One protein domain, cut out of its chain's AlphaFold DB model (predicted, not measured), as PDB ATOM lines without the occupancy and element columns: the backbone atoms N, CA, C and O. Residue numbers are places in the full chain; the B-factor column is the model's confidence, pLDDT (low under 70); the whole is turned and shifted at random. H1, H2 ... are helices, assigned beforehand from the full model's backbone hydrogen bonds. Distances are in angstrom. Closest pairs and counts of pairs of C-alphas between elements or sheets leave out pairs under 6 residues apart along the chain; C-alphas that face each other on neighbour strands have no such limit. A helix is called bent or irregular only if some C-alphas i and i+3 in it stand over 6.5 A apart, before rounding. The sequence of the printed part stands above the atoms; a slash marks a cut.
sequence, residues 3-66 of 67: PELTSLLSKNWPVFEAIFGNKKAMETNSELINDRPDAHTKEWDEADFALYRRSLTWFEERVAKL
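Overview. This is residues 3 to 66 of the 67 residues of an uncharacterized protein of Octadecabacter antarcticus 307 (UniProt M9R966). Helix H3 lies in the middle, with H1 side by side with it and the long H4 crossing it on another side; the short H2 turns across one end, joining H1 to H3 and reaching the end of H4. At the other end a long loop leads from H3 to H4, and its residues 38 to 43 stick out. The printed part has 64 residues with four named helices, H1 to H4 in order, and no named strand; the class is all helix. It is only just compact, close to loose, with a radius of gyration of the C-alphas of 12.6 A, and elongated, spanning 37 by 21 by 16 A.

Arrangement. Begin with H1, residues 3 to 11, which touches H3, residues 23 to 34, at a shallow tilt of 8 degrees, opposite ways; look for the closest C-alphas at Thr 6 and Ser 30, 6.5 A apart. H2, residues 13 to 20, is close to H1 but not clearly touching, with the C-alphas of Leu 9 and Phe 16 closest at 6.7 A. H2 and H3 only just touch, with 3 pairs of C-alphas within 8 A, and only at the corner; the closest are Phe 20 and Met 26, 6.6 A. H4, residues 46 to 64, touches H3 with residues 51 to 59 alone, at a steep tilt of 49 degrees, opposite ways, closest at the C-alphas of Asn 29 and Ser 55, 5.0 A. H4 touches H2 with residues 59 to 63 alone, about perpendicular at 74 degrees, closest at the C-alphas of Phe 20 and Arg 62, 5.8 A. H1 and H4 are apart. In H1, H3 and H4 every O i to N i+4 pair is within hydrogen-bond range; in H2, 2 of 4 are.

Along the chain. Find C-alpha 3 at (233.635, 176.582, 164.330), where H1 begins its 12.0 A. H2 is only just irregular, with C-alphas 15 and 18 6.6 A apart. H3 runs 16.1 A to C-alpha 34 at (228.514, 179.668, 167.798). H4 runs 26.5 A to C-alpha 64 at (244.502, 185.405, 180.515).

Size, cuts and confidence. The C-alphas of Pro 14 and Glu 43 are the two farthest apart, 36.9 A. The printed part has no cut; the link from H3 to H4, 11 residues, is long. Look at residues 36 to 42 for pLDDT under 70; the mean of the printed part is 84.3.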
ATOM      1  N   PRO A   3     233.595 178.051 164.365       80.88
ATOM      2  CA  PRO A   3     233.635 176.582 164.330       80.88
ATOM      3  C   PRO A   3     234.972 175.991 163.857       80.88
ATOM      4  O   PRO A   3     235.351 174.904 164.288       80.88
ATOM      5  N   GLU A   4     235.729 176.695 163.012       85.50
ATOM      6  CA  GLU A   4     237.078 176.263 162.619       85.50
ATOM      7  C   GLU A   4     238.060 176.381 163.788       85.50
ATOM      8  O   GLU A   4     238.900 175.501 163.971       85.50
ATOM      9  N   LEU A   5     237.917 177.429 164.610       85.75
ATOM     10  CA  LEU A   5     238.708 177.606 165.826       85.75
ATOM     11  C   LEU A   5     238.409 176.480 166.817       85.75
ATOM     12  O   LEU A   5     239.334 175.813 167.272       85.75
ATOM     13  N   THR A   6     237.132 176.199 167.082       87.56
ATOM     14  CA  THR A   6     236.715 175.087 167.949       87.56
ATOM     15  C   THR A   6     237.225 173.747 167.424       87.56
ATOM     16  O   THR A   6     237.742 172.934 168.189       87.56
ATOM     17  N   SER A   7     237.158 173.522 166.107       89.19
ATOM     18  CA  SER A   7     237.705 172.318 165.472       89.19
ATOM     19  C   SER A   7     239.217 172.198 165.693       89.19
ATOM     20  O   SER A   7     239.713 171.118 166.015       89.19
ATOM     21  N   LEU A   8     239.957 173.303 165.574       91.00
ATOM     22  CA  LEU A   8     241.400 173.340 165.794       91.00
ATOM     23  C   LEU A   8     241.769 173.102 167.266       91.00
ATOM     24  O   LEU A   8     242.678 172.312 167.534       91.00
ATOM     25  N   LEU A   9     241.041 173.715 168.204       89.50
ATOM     26  CA  LEU A   9     241.203 173.504 169.646       89.50
ATOM     27  C   LEU A   9     240.931 172.042 170.027       89.50
ATOM     28  O   LEU A   9     241.725 171.431 170.738       89.50
ATOM     29  N   SER A  10     239.856 171.450 169.499       89.56
ATOM     30  CA  SER A  10     239.501 170.050 169.752       89.56
ATOM     31  C   SER A  10     240.492 169.058 169.144       89.56
ATOM     32  O   SER A  10     240.795 168.047 169.779       89.56
ATOM     33  N   LYS A  11     241.023 169.329 167.944       93.31
ATOM     34  CA  LYS A  11     242.049 168.487 167.296       93.31
ATOM     35  C   LYS A  11     243.383 168.516 168.036       93.31
ATOM     36  O   LYS A  11     244.071 167.504 168.090       93.31
ATOM     37  N   ASN A  12     243.727 169.660 168.622       92.56
ATOM     38  CA  ASN A  12     244.978 169.868 169.350       92.56
ATOM     39  C   ASN A  12     244.764 169.876 170.872       92.56
ATOM     40  O   ASN A  12     245.541 170.490 171.604       92.56
ATOM     41  N   TRP A  13     243.723 169.186 171.357       91.69
ATOM     42  CA  TRP A  13     243.334 169.194 172.770       91.69
ATOM     43  C   TRP A  13     244.487 168.953 173.759       91.69
ATOM     44  O   TRP A  13     244.545 169.696 174.732       91.69
ATOM     45  N   PRO A  14     245.444 168.029 173.531       91.56
ATOM     46  CA  PRO A  14     246.540 167.801 174.480       91.56
ATOM     47  C   PRO A  14     247.367 169.055 174.811       91.56
ATOM     48  O   PRO A  14     247.897 169.169 175.909       91.56
ATOM     49  N   VAL A  15     247.466 170.009 173.881       89.06
ATOM     50  CA  VAL A  15     248.169 171.285 174.096       89.06
ATOM     51  C   VAL A  15     247.290 172.269 174.872       89.06
ATOM     52  O   VAL A  15     247.761 173.005 175.736       89.06
ATOM     53  N   PHE A  16     245.994 172.271 174.570       88.69
ATOM     54  CA  PHE A  16     245.020 173.215 175.110       88.69
ATOM     55  C   PHE A  16     244.398 172.770 176.439       88.69
ATOM     56  O   PHE A  16     243.801 173.585 177.144       88.69
ATOM     57  N   GLU A  17     244.579 171.511 176.829       90.12
ATOM     58  CA  GLU A  17     244.101 170.966 178.096       90.12
ATOM     59  C   GLU A  17     244.692 171.710 179.296       90.12
ATOM     60  O   GLU A  17     243.960 172.026 180.228       90.12
ATOM     61  N   ALA A  18     245.969 172.095 179.249       88.56
ATOM     62  CA  ALA A  18     246.598 172.881 180.315       88.56
ATOM     63  C   ALA A  18     245.964 174.278 180.497       88.56
ATOM     64  O   ALA A  18     246.015 174.850 181.583       88.56
ATOM     65  N   ILE A  19     245.347 174.815 179.443       88.69
ATOM     66  CA  ILE A  19     244.764 176.161 179.404       88.69
ATOM     67  C   ILE A  19     243.296 176.104 179.840       88.69
ATOM     68  O   ILE A  19     242.854 176.771 180.780       88.69
ATOM     69  N   PHE A  20     242.515 175.266 179.160       88.81
ATOM     70  CA  PHE A  20     241.068 175.198 179.341       88.81
ATOM     71  C   PHE A  20     240.657 174.201 180.428       88.81
ATOM     72  O   PHE A  20     239.589 174.351 181.026       88.81
ATOM     73  N   GLY A  21     241.500 173.215 180.737       88.69
ATOM     74  CA  GLY A  21     241.324 172.214 181.793       88.69
ATOM     75  C   GLY A  21     240.252 171.164 181.506       88.69
ATOM     76  O   GLY A  21     240.440 169.991 181.797       88.69
ATOM     77  N   ASN A  22     239.110 171.567 180.950       89.44
ATOM     78  CA  ASN A  22     237.972 170.691 180.714       89.44
ATOM     79  C   ASN A  22     237.460 170.847 179.280       89.44
ATOM     80  O   ASN A  22     236.937 171.901 178.907       89.44
ATOM     81  N   LYS A  23     237.574 169.766 178.501       89.12
ATOM     82  CA  LYS A  23     237.175 169.737 177.091       89.12
ATOM     83  C   LYS A  23     235.688 169.995 176.909       89.12
ATOM     84  O   LYS A  23     235.311 170.832 176.101       89.12
ATOM     85  N   LYS A  24     234.857 169.356 177.734       90.00
ATOM     86  CA  LYS A  24     233.402 169.505 177.680       90.00
ATOM     87  C   LYS A  24     232.982 170.948 177.951       90.00
ATOM     88  O   LYS A  24     232.109 171.469 177.273       90.00
ATOM     89  N   ALA A  25     233.633 171.613 178.907       90.00
ATOM     90  CA  ALA A  25     233.382 173.028 179.167       90.00
ATOM     91  C   ALA A  25     233.784 173.908 177.970       90.00
ATOM     92  O   ALA A  25     233.051 174.833 177.629       90.00
ATOM     93  N   MET A  26     234.913 173.616 177.320       91.44
ATOM     94  CA  MET A  26     235.349 174.325 176.113       91.44
ATOM     95  C   MET A  26     234.353 174.143 174.961       91.44
ATOM     96  O   MET A  26     233.952 175.129 174.347       91.44
ATOM     97  N   GLU A  27     233.900 172.912 174.717       90.12
ATOM     98  CA  GLU A  27     232.920 172.591 173.674       90.12
ATOM     99  C   GLU A  27     231.583 173.293 173.938       90.12
ATOM    100  O   GLU A  27     231.130 174.052 173.087       90.12
ATOM    101  N   THR A  28     231.021 173.184 175.148       90.69
ATOM    102  CA  THR A  28     229.746 173.835 175.495       90.69
ATOM    103  C   THR A  28     229.806 175.359 175.370       90.69
ATOM    104  O   THR A  28     228.902 175.967 174.806       90.69
ATOM    105  N   ASN A  29     230.871 176.004 175.863       90.50
ATOM    106  CA  ASN A  29     231.017 177.455 175.697       90.50
ATOM    107  C   ASN A  29     231.223 177.836 174.225       90.50
ATOM    108  O   ASN A  29     230.751 178.885 173.792       90.50
ATOM    109  N   SER A  30     231.896 176.989 173.442       88.62
ATOM    110  CA  SER A  30     232.061 177.216 172.007       88.62
ATOM    111  C   SER A  30     230.741 177.117 171.257       88.62
ATOM    112  O   SER A  30     230.512 177.933 170.373       88.62
ATOM    113  N   GLU A  31     229.887 176.153 171.601       86.75
ATOM    114  CA  GLU A  31     228.550 175.996 171.021       86.75
ATOM    115  C   GLU A  31     227.672 177.216 171.320       86.75
ATOM    116  O   GLU A  31     227.086 177.775 170.399       86.75
ATOM    117  N   LEU A  32     227.678 177.702 172.567       86.12
ATOM    118  CA  LEU A  32     226.945 178.910 172.969       86.12
ATOM    119  C   LEU A  32     227.410 180.164 172.216       86.12
ATOM    120  O   LEU A  32     226.605 181.020 171.864       86.12
ATOM    121  N   ILE A  33     228.712 180.282 171.943       86.19
ATOM    122  CA  ILE A  33     229.251 181.396 171.152       86.19
ATOM    123  C   ILE A  33     228.929 181.228 169.660       86.19
ATOM    124  O   ILE A  33     228.756 182.223 168.952       86.19
ATOM    125  N   ASN A  34     228.850 179.985 169.181       81.69
ATOM    126  CA  ASN A  34     228.514 179.668 167.798       81.69
ATOM    127  C   ASN A  34     227.032 179.892 167.474       81.69
ATOM    128  O   ASN A  34     226.726 180.201 166.327       81.69
ATOM    129  N   ASP A  35     226.138 179.798 168.461       75.12
ATOM    130  CA  ASP A  35     224.685 180.018 168.323       75.12
ATOM    131  C   ASP A  35     224.305 181.485 168.004       75.12
ATOM    132  O   ASP A  35     223.157 181.891 168.167       75.12
ATOM    133  N   ARG A  36     225.274 182.311 167.570       66.06
ATOM    134  CA  ARG A  36     225.126 183.748 167.302       66.06
ATOM    135  C   ARG A  36     223.933 184.058 166.374       66.06
ATOM    136  O   ARG A  36     223.706 183.340 165.397       66.06
ATOM    137  N   PRO A  37     223.278 185.217 166.579       53.53
ATOM    138  CA  PRO A  37     222.045 185.607 165.887       53.53
ATOM    139  C   PRO A  37     222.223 185.889 164.385       53.53
ATOM    140  O   PRO A  37     221.247 185.991 163.655       53.53
ATOM    141  N   ASP A  38     223.458 185.993 163.887       53.53
ATOM    142  CA  ASP A  38     223.725 186.188 162.453       53.53
ATOM    143  C   ASP A  38     223.523 184.890 161.638       53.53
ATOM    144  O   ASP A  38     223.260 184.931 160.440       53.53
ATOM    145  N   ALA A  39     223.627 183.721 162.288       54.41
ATOM    146  CA  ALA A  39     223.478 182.416 161.640       54.41
ATOM    147  C   ALA A  39     222.038 181.876 161.684       54.41
ATOM    148  O   ALA A  39     221.656 181.055 160.850       54.41
ATOM    149  N   HIS A  40     221.233 182.338 162.642       55.94
ATOM    150  CA  HIS A  40     219.852 181.918 162.836       55.94
ATOM    151  C   HIS A  40     218.982 183.154 163.064       55.94
ATOM    152  O   HIS A  40     219.263 183.934 163.963       55.94
ATOM    153  N   THR A  41     217.888 183.293 162.308       57.47
ATOM    154  CA  THR A  41     216.807 184.304 162.421       57.47
ATOM    155  C   THR A  41     216.032 184.246 163.753       57.47
ATOM    156  O   THR A  41     214.838 184.531 163.814       57.47
ATOM    157  N   LYS A  42     216.689 183.814 164.828       64.50
ATOM    158  CA  LYS A  42     216.151 183.670 166.170       64.50
ATOM    159  C   LYS A  42     216.390 184.974 166.921       64.50
ATOM    160  O   LYS A  42     217.530 185.412 167.058       64.50
ATOM    161  N   GLU A  43     215.314 185.581 167.403       71.62
ATOM    162  CA  GLU A  43     215.408 186.708 168.326       71.62
ATOM    163  C   GLU A  43     216.079 186.223 169.617       71.62
ATOM    164  O   GLU A  43     215.678 185.214 170.196       71.62
ATOM    165  N   TRP A  44     217.168 186.885 169.997       78.31
ATOM    166  CA  TRP A  44     217.863 186.633 171.254       78.31
ATOM    167  C   TRP A  44     217.226 187.473 172.355       78.31
ATOM    168  O   TRP A  44     217.102 188.689 172.205       78.31
ATOM    169  N   ASP A  45     216.895 186.839 173.475       82.75
ATOM    170  CA  ASP A  45     216.457 187.530 174.683       82.75
ATOM    171  C   ASP A  45     217.667 187.956 175.537       82.75
ATOM    172  O   ASP A  45     218.807 187.528 175.330       82.75
ATOM    173  N   GLU A  46     217.439 188.787 176.560       83.81
ATOM    174  CA  GLU A  46     218.498 189.219 177.492       83.81
ATOM    175  C   GLU A  46     219.250 188.039 178.136       83.81
ATOM    176  O   GLU A  46     220.451 188.131 178.411       83.81
ATOM    177  N   ALA A  47     218.566 186.910 178.341       85.81
ATOM    178  CA  ALA A  47     219.161 185.689 178.870       85.81
ATOM    179  C   ALA A  47     220.183 185.064 177.903       85.81
ATOM    180  O   ALA A  47     221.250 184.631 178.349       85.81
ATOM    181  N   ASP A  48     219.902 185.061 176.597       83.56
ATOM    182  CA  ASP A  48     220.814 184.546 175.571       83.56
ATOM    183  C   ASP A  48     222.065 185.424 175.477       83.56
ATOM    184  O   ASP A  48     223.191 184.922 175.478       83.56
ATOM    185  N   PHE A  49     221.893 186.750 175.525       84.75
ATOM    186  CA  PHE A  49     223.018 187.685 175.583       84.75
ATOM    187  C   PHE A  49     223.873 187.499 176.839       84.75
ATOM    188  O   PHE A  49     225.106 187.545 176.764       84.75
ATOM    189  N   ALA A  50     223.246 187.276 177.996       88.38
ATOM    190  CA  ALA A  50     223.960 187.009 179.240       88.38
ATOM    191  C   ALA A  50     224.764 185.701 179.166       88.38
ATOM    192  O   ALA A  50     225.924 185.671 179.589       88.38
ATOM    193  N   LEU A  51     224.184 184.639 178.596       88.12
ATOM    194  CA  LEU A  51     224.861 183.360 178.367       88.12
ATOM    195  C   LEU A  51     226.038 183.514 177.406       88.12
ATOM    196  O   LEU A  51     227.153 183.109 177.731       88.12
ATOM    197  N   TYR A  52     225.815 184.174 176.273       88.62
ATOM    198  CA  TYR A  52     226.844 184.451 175.282       88.62
ATOM    199  C   TYR A  52     228.032 185.210 175.881       88.62
ATOM    200  O   TYR A  52     229.190 184.805 175.740       88.62
ATOM    201  N   ARG A  53     227.749 186.297 176.608       89.69
ATOM    202  CA  ARG A  53     228.778 187.122 177.244       89.69
ATOM    203  C   ARG A  53     229.551 186.332 178.291       89.69
ATOM    204  O   ARG A  53     230.772 186.416 178.335       89.69
ATOM    205  N   ARG A  54     228.854 185.524 179.093       92.12
ATOM    206  CA  ARG A  54     229.481 184.646 180.085       92.12
ATOM    207  C   ARG A  54     230.415 183.629 179.432       92.12
ATOM    208  O   ARG A  54     231.503 183.398 179.953       92.12
ATOM    209  N   SER A  55     230.014 183.033 178.311       91.25
ATOM    210  CA  SER A  55     230.859 182.088 177.578       91.25
ATOM    211  C   SER A  55     232.098 182.755 176.992       91.25
ATOM    212  O   SER A  55     233.182 182.180 177.080       91.25
ATOM    213  N   LEU A  56     231.982 183.980 176.468       90.38
ATOM    214  CA  LEU A  56     233.146 184.759 176.034       90.38
ATOM    215  C   LEU A  56     234.097 185.059 177.195       90.38
ATOM    216  O   LEU A  56     235.286 184.767 177.091       90.38
ATOM    217  N   THR A  57     233.571 185.562 178.313       93.19
ATOM    218  CA  THR A  57     234.377 185.854 179.504       93.19
ATOM    219  C   THR A  57     235.097 184.605 180.002       93.19
ATOM    220  O   THR A  57     236.277 184.675 180.325       93.19
ATOM    221  N   TRP A  58     234.444 183.439 179.977       93.06
ATOM    222  CA  TRP A  58     235.101 182.182 180.329       93.06
ATOM    223  C   TRP A  58     236.318 181.895 179.436       93.06
ATOM    224  O   TRP A  58     237.362 181.498 179.946       93.06
ATOM    225  N   PHE A  59     236.216 182.110 178.119       90.06
ATOM    226  CA  PHE A  59     237.355 181.952 177.209       90.06
ATOM    227  C   PHE A  59     238.479 182.942 177.530       90.06
ATOM    228  O   PHE A  59     239.638 182.535 177.625       90.06
ATOM    229  N   GLU A  60     238.139 184.213 177.745       91.12
ATOM    230  CA  GLU A  60     239.101 185.262 178.095       91.12
ATOM    231  C   GLU A  60     239.841 184.943 179.397       91.12
ATOM    232  O   GLU A  60     241.065 184.993 179.430       91.12
ATOM    233  N   GLU A  61     239.134 184.520 180.448       92.12
ATOM    234  CA  GLU A  61     239.735 184.151 181.734       92.12
ATOM    235  C   GLU A  61     240.702 182.966 181.623       92.12
ATOM    236  O   GLU A  61     241.689 182.895 182.357       92.12
ATOM    237  N   ARG A  62     240.433 182.004 180.731       90.00
ATOM    238  CA  ARG A  62     241.334 180.859 180.511       90.00
ATOM    239  C   ARG A  62     242.583 181.254 179.746       90.00
ATOM    240  O   ARG A  62     243.660 180.783 180.092       90.00
ATOM    241  N   VAL A  63     242.447 182.129 178.757       87.62
ATOM    242  CA  VAL A  63     243.587 182.639 177.989       87.62
ATOM    243  C   VAL A  63     244.426 183.605 178.826       87.62
ATOM    244  O   VAL A  63     245.648 183.524 178.788       87.62
ATOM    245  N   ALA A  64     243.806 184.454 179.649       89.12
ATOM    246  CA  ALA A  64     244.502 185.405 180.515       89.12
ATOM    247  C   ALA A  64     245.431 184.729 181.537       89.12
ATOM    248  O   ALA A  64     246.411 185.328 181.957       89.12
ATOM    249  N   LYS A  65     245.174 183.464 181.900       78.12
ATOM    250  CA  LYS A  65     246.068 182.666 182.760       78.12
ATOM    251  C   LYS A  65     247.413 182.309 182.117       78.12
ATOM    252  O   LYS A  65     248.262 181.747 182.799       78.12
ATOM    253  N   LEU A  66     247.580 182.564 180.819       72.56
ATOM    254  CA  LEU A  66     248.828 182.330 180.089       72.56
ATOM    255  C   LEU A  66     249.758 183.550 180.065       72.56
ATOM    256  O   LEU A  66     250.907 183.391 179.654       72.56
TER     257      LEU A  66